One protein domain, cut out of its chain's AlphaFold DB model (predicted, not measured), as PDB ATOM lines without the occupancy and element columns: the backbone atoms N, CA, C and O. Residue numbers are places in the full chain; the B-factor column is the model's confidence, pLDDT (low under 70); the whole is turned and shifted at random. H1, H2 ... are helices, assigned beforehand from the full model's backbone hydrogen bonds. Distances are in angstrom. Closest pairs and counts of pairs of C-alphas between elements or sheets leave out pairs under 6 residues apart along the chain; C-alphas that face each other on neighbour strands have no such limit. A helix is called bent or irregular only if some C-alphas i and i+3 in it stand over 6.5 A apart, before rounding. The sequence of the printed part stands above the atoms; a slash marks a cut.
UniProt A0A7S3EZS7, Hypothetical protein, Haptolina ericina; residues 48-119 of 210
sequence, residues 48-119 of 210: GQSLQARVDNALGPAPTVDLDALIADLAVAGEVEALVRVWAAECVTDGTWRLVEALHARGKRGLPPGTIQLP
ATOM      1  N   GLY A  48      20.612 -20.450   4.805       70.38
ATOM      2  CA  GLY A  48      21.917 -20.931   5.277       70.38
ATOM      3  C   GLY A  48      22.079 -22.455   5.223       70.38
ATOM      4  O   GLY A  48      23.187 -22.957   5.398       70.38
ATOM      5  N   GLN A  49      20.993 -23.198   4.996       83.81
ATOM      6  CA  GLN A  49      21.018 -24.657   4.919       83.81
ATOM      7  C   GLN A  49      21.352 -25.138   3.503       83.81
ATOM      8  O   GLN A  49      21.010 -24.501   2.505       83.81
ATOM      9  N   SER A  50      21.995 -26.304   3.410       93.69
ATOM     10  CA  SER A  50      22.250 -26.948   2.116       93.69
ATOM     11  C   SER A  50      20.942 -27.288   1.386       93.69
ATOM     12  O   SER A  50      19.919 -27.566   2.018       93.69
ATOM     13  N   LEU A  51      20.984 -27.339   0.048       94.19
ATOM     14  CA  LEU A  51      19.831 -27.766  -0.757       94.19
ATOM     15  C   LEU A  51      19.349 -29.172  -0.382       94.19
ATOM     16  O   LEU A  51      18.145 -29.404  -0.357       94.19
ATOM     17  N   GLN A  52      20.266 -30.079  -0.029       96.00
ATOM     18  CA  GLN A  52      19.931 -31.426   0.440       96.00
ATOM     19  C   GLN A  52      19.046 -31.374   1.693       96.00
ATOM     20  O   GLN A  52      17.946 -31.916   1.682       96.00
ATOM     21  N   ALA A  53      19.475 -30.647   2.729       93.81
ATOM     22  CA  ALA A  53      18.733 -30.543   3.988       93.81
ATOM     23  C   ALA A  53      17.332 -29.940   3.796       93.81
ATOM     24  O   ALA A  53      16.360 -30.406   4.389       93.81
ATOM     25  N   ARG A  54      17.214 -28.939   2.917       94.12
ATOM     26  CA  ARG A  54      15.930 -28.307   2.589       94.12
ATOM     27  C   ARG A  54      14.999 -29.246   1.821       94.12
ATOM     28  O   ARG A  54      13.804 -29.267   2.098       94.12
ATOM     29  N   VAL A  55      15.527 -30.057   0.900       94.62
ATOM     30  CA  VAL A  55      14.748 -31.101   0.210       94.62
ATOM     31  C   VAL A  55      14.299 -32.189   1.184       94.62
ATOM     32  O   VAL A  55      13.141 -32.601   1.136       94.62
ATOM     33  N   ASP A  56      15.171 -32.623   2.091       93.50
ATOM     34  CA  ASP A  56      14.829 -33.627   3.100       93.50
ATOM     35  C   ASP A  56      13.737 -33.113   4.054       93.50
ATOM     36  O   ASP A  56      12.792 -33.844   4.354       93.50
ATOM     37  N   ASN A  57      13.800 -31.837   4.458       92.56
ATOM     38  CA  ASN A  57      12.732 -31.179   5.218       92.56
ATOM     39  C   ASN A  57      11.418 -31.117   4.416       92.56
ATOM     40  O   ASN A  57      10.373 -31.497   4.943       92.56
ATOM     41  N   ALA A  58      11.472 -30.713   3.139       92.88
ATOM     42  CA  ALA A  58      10.300 -30.621   2.260       92.88
ATOM     43  C   ALA A  58       9.572 -31.962   2.079       92.88
ATOM     44  O   ALA A  58       8.354 -31.994   1.922       92.88
ATOM     45  N   LEU A  59      10.321 -33.069   2.058       91.75
ATOM     46  CA  LEU A  59       9.785 -34.427   1.911       91.75
ATOM     47  C   LEU A  59       9.442 -35.090   3.254       91.75
ATOM     48  O   LEU A  59       8.926 -36.212   3.267       91.75
ATOM     49  N   GLY A  60       9.736 -34.421   4.369       89.44
ATOM     50  CA  GLY A  60       9.414 -34.869   5.715       89.44
ATOM     51  C   GLY A  60       7.920 -34.752   6.055       89.44
ATOM     52  O   GLY A  60       7.133 -34.179   5.303       89.44
ATOM     53  N   PRO A  61       7.500 -35.289   7.213       83.06
ATOM     54  CA  PRO A  61       6.091 -35.321   7.621       83.06
ATOM     55  C   PRO A  61       5.506 -33.945   7.981       83.06
ATOM     56  O   PRO A  61       4.289 -33.784   7.972       83.06
ATOM     57  N   ALA A  62       6.351 -32.968   8.310       85.12
ATOM     58  CA  ALA A  62       5.952 -31.614   8.680       85.12
ATOM     59  C   ALA A  62       6.918 -30.615   8.020       85.12
ATOM     60  O   ALA A  62       7.881 -30.191   8.662       85.12
ATOM     61  N   PRO A  63       6.720 -30.297   6.728       84.56
ATOM     62  CA  PRO A  63       7.604 -29.386   6.017       84.56
ATOM     63  C   PRO A  63       7.493 -27.978   6.612       84.56
ATOM     64  O   PRO A  63       6.395 -27.455   6.796       84.56
ATOM     65  N   THR A  64       8.639 -27.368   6.909       87.62
ATOM     66  CA  THR A  64       8.742 -25.987   7.420       87.62
ATOM     67  C   THR A  64       9.516 -25.068   6.477       87.62
ATOM     68  O   THR A  64       9.647 -23.879   6.753       87.62
ATOM     69  N   VAL A  65      10.041 -25.619   5.383       88.44
ATOM     70  CA  VAL A  65      10.756 -24.901   4.325       88.44
ATOM     71  C   VAL A  65       9.814 -24.063   3.463       88.44
ATOM     72  O   VAL A  65       8.704 -24.481   3.130       88.44
ATOM     73  N   ASP A  66      10.299 -22.896   3.042       90.69
ATOM     74  CA  ASP A  66       9.675 -22.112   1.976       90.69
ATOM     75  C   ASP A  66       9.798 -22.870   0.641       90.69
ATOM     76  O   ASP A  66      10.868 -22.931   0.019       90.69
ATOM     77  N   LEU A  67       8.686 -23.482   0.222       92.12
ATOM     78  CA  LEU A  67       8.618 -24.288  -0.994       92.12
ATOM     79  C   LEU A  67       8.837 -23.460  -2.265       92.12
ATOM     80  O   LEU A  67       9.435 -23.988  -3.202       92.12
ATOM     81  N   ASP A  68       8.409 -22.194  -2.316       93.12
ATOM     82  CA  ASP A  68       8.620 -21.352  -3.503       93.12
ATOM     83  C   ASP A  68      10.114 -21.089  -3.692       93.12
ATOM     84  O   ASP A  68      10.680 -21.367  -4.755       93.12
ATOM     85  N   ALA A  69      10.780 -20.651  -2.618       93.00
ATOM     86  CA  ALA A  69      12.216 -20.403  -2.620       93.00
ATOM     87  C   ALA A  69      13.019 -21.679  -2.908       93.00
ATOM     88  O   ALA A  69      13.975 -21.649  -3.683       93.00
ATOM     89  N   LEU A  70      12.630 -22.823  -2.330       94.81
ATOM     90  CA  LEU A  70      13.292 -24.098  -2.610       94.81
ATOM     91  C   LEU A  70      13.150 -24.503  -4.079       94.81
ATOM     92  O   LEU A  70      14.137 -24.889  -4.704       94.81
ATOM     93  N   ILE A  71      11.951 -24.402  -4.655       95.75
ATOM     94  CA  ILE A  71      11.727 -24.730  -6.069       95.75
ATOM     95  C   ILE A  71      12.545 -23.800  -6.971       95.75
ATOM     96  O   ILE A  71      13.135 -24.275  -7.945       95.75
ATOM     97  N   ALA A  72      12.623 -22.506  -6.646       95.31
ATOM     98  CA  ALA A  72      13.445 -21.544  -7.372       95.31
ATOM     99  C   ALA A  72      14.929 -21.938  -7.350       95.31
ATOM    100  O   ALA A  72      15.558 -22.025  -8.409       95.31
ATOM    101  N   ASP A  73      15.468 -22.252  -6.171       95.50
ATOM    102  CA  ASP A  73      16.872 -22.631  -6.017       95.50
ATOM    103  C   ASP A  73      17.191 -23.950  -6.742       95.50
ATOM    104  O   ASP A  73      18.193 -24.043  -7.455       95.50
ATOM    105  N   LEU A  74      16.310 -24.955  -6.643       96.19
ATOM    106  CA  LEU A  74      16.449 -26.217  -7.379       96.19
ATOM    107  C   LEU A  74      16.381 -25.997  -8.896       96.19
ATOM    108  O   LEU A  74      17.103 -26.656  -9.650       96.19
ATOM    109  N   ALA A  75      15.544 -25.064  -9.363       95.69
ATOM    110  CA  ALA A  75      15.440 -24.736 -10.780       95.69
ATOM    111  C   ALA A  75      16.731 -24.092 -11.312       95.69
ATOM    112  O   ALA A  75      17.208 -24.459 -12.390       95.69
ATOM    113  N   VAL A  76      17.321 -23.174 -10.540       94.88
ATOM    114  CA  VAL A  76      18.601 -22.524 -10.862       94.88
ATOM    115  C   VAL A  76      19.742 -23.542 -10.868       94.88
ATOM    116  O   VAL A  76      20.508 -23.584 -11.837       94.88
ATOM    117  N   ALA A  77      19.810 -24.402  -9.846       94.75
ATOM    118  CA  ALA A  77      20.809 -25.464  -9.724       94.75
ATOM    119  C   ALA A  77      20.657 -26.569 -10.788       94.75
ATOM    120  O   ALA A  77      21.609 -27.284 -11.085       94.75
ATOM    121  N   GLY A  78      19.479 -26.692 -11.408       94.75
ATOM    122  CA  GLY A  78      19.189 -27.740 -12.387       94.75
ATOM    123  C   GLY A  78      18.870 -29.098 -11.759       94.75
ATOM    124  O   GLY A  78      18.950 -30.117 -12.440       94.75
ATOM    125  N   GLU A  79      18.460 -29.120 -10.491       95.75
ATOM    126  CA  GLU A  79      18.130 -30.322  -9.717       95.75
ATOM    127  C   GLU A  79      16.726 -30.843 -10.059       95.75
ATOM    128  O   GLU A  79      15.792 -30.797  -9.257       95.75
ATOM    129  N   VAL A  80      16.547 -31.318 -11.297       94.81
ATOM    130  CA  VAL A  80      15.223 -31.640 -11.858       94.81
ATOM    131  C   VAL A  80      14.496 -32.709 -11.046       94.81
ATOM    132  O   VAL A  80      13.290 -32.596 -10.844       94.81
ATOM    133  N   GLU A  81      15.190 -33.763 -10.606       93.94
ATOM    134  CA  GLU A  81      14.544 -34.867  -9.889       93.94
ATOM    135  C   GLU A  81      14.020 -34.436  -8.515       93.94
ATOM    136  O   GLU A  81      12.878 -34.748  -8.165       93.94
ATOM    137  N   ALA A  82      14.810 -33.653  -7.776       95.00
ATOM    138  CA  ALA A  82      14.393 -33.085  -6.501       95.00
ATOM    139  C   ALA A  82      13.245 -32.091  -6.703       95.00
ATOM    140  O   ALA A  82      12.213 -32.205  -6.042       95.00
ATOM    141  N   LEU A  83      13.365 -31.202  -7.697       95.81
ATOM    142  CA  LEU A  83      12.336 -30.223  -8.045       95.81
ATOM    143  C   LEU A  83      10.988 -30.892  -8.309       95.81
ATOM    144  O   LEU A  83       9.975 -30.484  -7.746       95.81
ATOM    145  N   VAL A  84      10.942 -31.940  -9.139       93.94
ATOM    146  CA  VAL A  84       9.665 -32.600  -9.465       93.94
ATOM    147  C   VAL A  84       9.076 -33.388  -8.296       93.94
ATOM    148  O   VAL A  84       7.890 -33.724  -8.346       93.94
ATOM    149  N   ARG A  85       9.876 -33.707  -7.271       92.31
ATOM    150  CA  ARG A  85       9.407 -34.363  -6.047       92.31
ATOM    151  C   ARG A  85       8.788 -33.404  -5.054       92.31
ATOM    152  O   ARG A  85       7.748 -33.742  -4.502       92.31
ATOM    153  N   VAL A  86       9.410 -32.247  -4.856       92.75
ATOM    154  CA  VAL A  86       8.908 -31.206  -3.945       92.75
ATOM    155  C   VAL A  86       7.874 -30.295  -4.616       92.75
ATOM    156  O   VAL A  86       7.356 -29.375  -3.996       92.75
ATOM    157  N   TRP A  87       7.570 -30.537  -5.895       92.81
ATOM    158  CA  TRP A  87       6.667 -29.709  -6.680       92.81
ATOM    159  C   TRP A  87       5.265 -29.599  -6.064       92.81
ATOM    160  O   TRP A  87       4.494 -30.565  -6.078       92.81
ATOM    161  N   ALA A  88       4.895 -28.385  -5.660       82.12
ATOM    162  CA  ALA A  88       3.572 -28.026  -5.167       82.12
ATOM    163  C   ALA A  88       3.058 -26.796  -5.927       82.12
ATOM    164  O   ALA A  88       3.419 -25.670  -5.612       82.12
ATOM    165  N   ALA A  89       2.230 -27.009  -6.958       67.50
ATOM    166  CA  ALA A  89       1.841 -25.954  -7.905       67.50
ATOM    167  C   ALA A  89       1.157 -24.735  -7.255       67.50
ATOM    168  O   ALA A  89       1.272 -23.633  -7.780       67.50
ATOM    169  N   GLU A  90       0.455 -24.937  -6.139       75.50
ATOM    170  CA  GLU A  90      -0.276 -23.901  -5.395       75.50
ATOM    171  C   GLU A  90       0.653 -22.941  -4.636       75.50
ATOM    172  O   GLU A  90       0.234 -21.852  -4.257       75.50
ATOM    173  N   CYS A  91       1.919 -23.320  -4.455       77.44
ATOM    174  CA  CYS A  91       2.904 -22.564  -3.689       77.44
ATOM    175  C   CYS A  91       3.907 -21.812  -4.576       77.44
ATOM    176  O   CYS A  91       4.883 -21.298  -4.051       77.44
ATOM    177  N   VAL A  92       3.721 -21.784  -5.903       87.00
ATOM    178  CA  VAL A  92       4.738 -21.270  -6.839       87.00
ATOM    179  C   VAL A  92       4.363 -19.891  -7.372       87.00
ATOM    180  O   VAL A  92       3.354 -19.739  -8.065       87.00
ATOM    181  N   THR A  93       5.214 -18.898  -7.119       90.44
ATOM    182  CA  THR A  93       5.054 -17.541  -7.653       90.44
ATOM    183  C   THR A  93       5.393 -17.467  -9.145       90.44
ATOM    184  O   THR A  93       6.077 -18.325  -9.713       90.44
ATOM    185  N   ASP A  94       4.958 -16.398  -9.819       88.69
ATOM    186  CA  ASP A  94       5.293 -16.176 -11.232       88.69
ATOM    187  C   ASP A  94       6.806 -16.069 -11.485       88.69
ATOM    188  O   ASP A  94       7.275 -16.445 -12.563       88.69
ATOM    189  N   GLY A  95       7.570 -15.580 -10.502       91.19
ATOM    190  CA  GLY A  95       9.029 -15.503 -10.566       91.19
ATOM    191  C   GLY A  95       9.664 -16.890 -10.630       91.19
ATOM    192  O   GLY A  95      10.399 -17.192 -11.573       91.19
ATOM    193  N   THR A  96       9.312 -17.762  -9.687       94.06
ATOM    194  CA  THR A  96       9.790 -19.150  -9.635       94.06
ATOM    195  C   THR A  96       9.400 -19.928 -10.879       94.06
ATOM    196  O   THR A  96      10.209 -20.650 -11.466       94.06
ATOM    197  N   TRP A  97       8.185 -19.711 -11.370       93.00
ATOM    198  CA  TRP A  97       7.742 -20.311 -12.614       93.00
ATOM    199  C   TRP A  97       8.634 -19.982 -13.818       93.00
ATOM    200  O   TRP A  97       8.912 -20.875 -14.618       93.00
ATOM    201  N   ARG A  98       9.110 -18.737 -13.953       93.31
ATOM    202  CA  ARG A  98      10.026 -18.359 -15.048       93.31
ATOM    203  C   ARG A  98      11.343 -19.129 -14.972       93.31
ATOM    204  O   ARG A  98      11.878 -19.515 -16.008       93.31
ATOM    205  N   LEU A  99      11.847 -19.393 -13.765       95.75
ATOM    206  CA  LEU A  99      13.053 -20.202 -13.557       95.75
ATOM    207  C   LEU A  99      12.822 -21.659 -13.978       95.75
ATOM    208  O   LEU A  99      13.650 -22.249 -14.671       95.75
ATOM    209  N   VAL A 100      11.663 -22.218 -13.628       94.81
ATOM    210  CA  VAL A 100      11.258 -23.582 -14.005       94.81
ATOM    211  C   VAL A 100      11.080 -23.707 -15.523       94.81
ATOM    212  O   VAL A 100      11.520 -24.689 -16.124       94.81
ATOM    213  N   GLU A 101      10.476 -22.709 -16.166       93.69
ATOM    214  CA  GLU A 101      10.330 -22.644 -17.625       93.69
ATOM    215  C   GLU A 101      11.689 -22.510 -18.322       93.69
ATOM    216  O   GLU A 101      11.938 -23.204 -19.309       93.69
ATOM    217  N   ALA A 102      12.599 -21.694 -17.784       93.81
ATOM    218  CA  ALA A 102      13.964 -21.581 -18.290       93.81
ATOM    219  C   ALA A 102      14.729 -22.909 -18.168       93.81
ATOM    220  O   ALA A 102      15.421 -23.306 -19.108       93.81
ATOM    221  N   LEU A 103      14.572 -23.635 -17.054       94.56
ATOM    222  CA  LEU A 103      15.123 -24.981 -16.886       94.56
ATOM    223  C   LEU A 103      14.536 -25.954 -17.918       94.56
ATOM    224  O   LEU A 103      15.280 -26.688 -18.569       94.56
ATOM    225  N   HIS A 104      13.214 -25.940 -18.118       94.44
ATOM    226  CA  HIS A 104      12.542 -26.777 -19.118       94.44
ATOM    227  C   HIS A 104      13.011 -26.474 -20.550       94.44
ATOM    228  O   HIS A 104      13.202 -27.403 -21.342       94.44
ATOM    229  N   ALA A 105      13.255 -25.201 -20.867       93.31
ATOM    230  CA  ALA A 105      13.703 -24.742 -22.179       93.31
ATOM    231  C   ALA A 105      15.100 -25.255 -22.573       93.31
ATOM    232  O   ALA A 105      15.376 -25.375 -23.767       93.31
ATOM    233  N   ARG A 106      15.953 -25.642 -21.607       91.44
ATOM    234  CA  ARG A 106      17.255 -26.292 -21.883       91.44
ATOM    235  C   ARG A 106      17.104 -27.611 -22.651       91.44
ATOM    236  O   ARG A 106      18.027 -28.050 -23.333       91.44
ATOM    237  N   GLY A 107      15.928 -28.236 -22.562       88.38
ATOM    238  CA  GLY A 107      15.630 -29.508 -23.207       88.38
ATOM    239  C   GLY A 107      16.333 -30.690 -22.538       88.38
ATOM    240  O   GLY A 107      17.240 -30.534 -21.734       88.38
ATOM    241  N   LYS A 108      15.914 -31.910 -22.891       84.56
ATOM    242  CA  LYS A 108      16.334 -33.153 -22.212       84.56
ATOM    243  C   LYS A 108      17.852 -33.320 -22.093       84.56
ATOM    244  O   LYS A 108      18.364 -33.686 -21.052       84.56
ATOM    245  N   ARG A 109      18.586 -33.009 -23.165       83.75
ATOM    246  CA  ARG A 109      20.049 -33.167 -23.216       83.75
ATOM    247  C   ARG A 109      20.818 -32.076 -22.459       83.75
ATOM    248  O   ARG A 109      22.020 -32.216 -22.297       83.75
ATOM    249  N   GLY A 110      20.149 -30.995 -22.054       84.31
ATOM    250  CA  GLY A 110      20.748 -29.864 -21.343       84.31
ATOM    251  C   GLY A 110      20.483 -29.870 -19.836       84.31
ATOM    252  O   GLY A 110      20.778 -28.879 -19.170       84.31
ATOM    253  N   LEU A 111      19.884 -30.940 -19.305       87.06
ATOM    254  CA  LEU A 111      19.611 -31.088 -17.878       87.06
ATOM    255  C   LEU A 111      20.791 -31.816 -17.214       87.06
ATOM    256  O   LEU A 111      21.148 -32.904 -17.675       87.06
ATOM    257  N   PRO A 112      21.421 -31.234 -16.177       86.00
ATOM    258  CA  PRO A 112      22.512 -31.895 -15.477       86.00
ATOM    259  C   PRO A 112      21.997 -33.131 -14.719       86.00
ATOM    260  O   PRO A 112      20.809 -33.199 -14.378       86.00
ATOM    261  N   PRO A 113      22.867 -34.119 -14.447       84.44
ATOM    262  CA  PRO A 113      22.531 -35.178 -13.506       84.44
ATOM    263  C   PRO A 113      22.271 -34.555 -12.130       84.44
ATOM    264  O   PRO A 113      23.030 -33.693 -11.691       84.44
ATOM    265  N   GLY A 114      21.186 -34.972 -11.476       88.25
ATOM    266  CA  GLY A 114      20.854 -34.482 -10.141       88.25
ATOM    267  C   GLY A 114      21.913 -34.898  -9.121       88.25
ATOM    268  O   GLY A 114      22.407 -36.026  -9.165       88.25
ATOM    269  N   THR A 115      22.264 -33.986  -8.221       94.69
ATOM    270  CA  THR A 115      23.230 -34.225  -7.138       94.69
ATOM    271  C   THR A 115      22.544 -34.490  -5.802       94.69
ATOM    272  O   THR A 115      23.155 -35.064  -4.898       94.69
ATOM    273  N   ILE A 116      21.265 -34.127  -5.687       95.31
ATOM    274  CA  ILE A 116      20.466 -34.340  -4.482       95.31
ATOM    275  C   ILE A 116      20.092 -35.814  -4.354       95.31
ATOM    276  O   ILE A 116      19.488 -36.413  -5.246       95.31
ATOM    277  N   GLN A 117      20.411 -36.389  -3.201       94.56
ATOM    278  CA  GLN A 117      20.019 -37.745  -2.856       94.56
ATOM    279  C   GLN A 117      18.557 -37.755  -2.434       94.56
ATOM    280  O   GLN A 117      18.133 -36.990  -1.571       94.56
ATOM    281  N   LEU A 118      17.774 -38.633  -3.052       90.75
ATOM    282  CA  LEU A 118      16.340 -38.709  -2.831       90.75
ATOM    283  C   LEU A 118      15.972 -40.093  -2.287       90.75
ATOM    284  O   LEU A 118      16.447 -41.100  -2.820       90.75
ATOM    285  N   PRO A 119      15.090 -40.191  -1.272       86.69
ATOM    286  CA  PRO A 119      14.661 -41.488  -0.747       86.69
ATOM    287  C   PRO A 119      14.008 -42.317  -1.862       86.69
ATOM    288  O   PRO A 119      13.324 -41.742  -2.694       86.69
TER     289      PRO A 119
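AT A GLANCE: This is residues 48 to 119 of the 210 residues of the protein "Hypothetical protein" of Haptolina ericina (UniProt A0A7S3EZS7). Four short helices pack side by side in a small, aligned cluster: H2 is in the middle, the centres of H1, H2 and H3 make a triangle, and H4 packs on H2 away from H1. After H4, residues 106 to 119 run without a named element past the tight turn between H2 and H3 and back toward H1. The printed part has 72 residues with four named helices, H1, H2, H3 and H4 in chain order, and no named strand; its class is all helix. It is compact, with a radius of gyration of the C-alphas of 11.6 A, and rounded, spanning 33 by 26 by 20 A.

IN THESE COORDINATES: Begin with the longest helix, H4, residues 94 to 105: find C-alpha 94 at (5.293, -16.176, -11.232) and follow the helix for 16.2 A to C-alpha 105 at (13.703, -24.742, -22.179). Go back to residues 67 to 77 for H2, 15.0 A from first to last C-alpha. H3, residues 80 to 86, measures 10.1 A. H1, residues 51 to 58, begins with C-alpha 51 at (19.831, -27.766, -0.757) and measures 10.4 A. No helix is bent or irregular.

HOW THE PARTS SIT: Look first at H2, the hub, which touches the three other helices. It touches H4 at a shallow tilt of 32 degrees, the same way, and their closest C-alphas, those of Ala 72 and Thr 96, are 4.9 A apart. H2 and H3 form a helical hairpin, opposite ways at a shallow tilt of 6 degrees; here the closest C-alphas are those of Leu 74 and Leu 83, 5.8 A apart. H1 and H2 form another helical hairpin, opposite ways at a shallow tilt of 29 degrees, with the closest C-alphas, those of Arg 54 and Leu 70, 7.2 A apart. H1 and H3 only just touch, with 3 pairs of C-alphas within 8 A; the closest are those of Ala 58 and Val 86, 6.4 A apart. These two run the same way at a shallow tilt of 29 degrees. H4 is apart from H1, and only just apart from H3, with their closest C-alphas 8.3 A apart. In H1, H2, H3 and H4 every O i to N i+4 pair is within hydrogen-bond range.

THE WHOLE: Find the two C-alphas farthest apart, those of Ala 62 and Arg 109, 34.9 A from each other. The printed part has no cut. The link from H2 to H3 is tight, those from H1 to H2 and from H3 to H4 are short, and no link is long. The C-alphas of residues 106 to 119 lie 10 to 19 A from the mean of all C-alphas. The mean pLDDT of the printed part is 90.6, and Ala 89 is the one printed residue under 70.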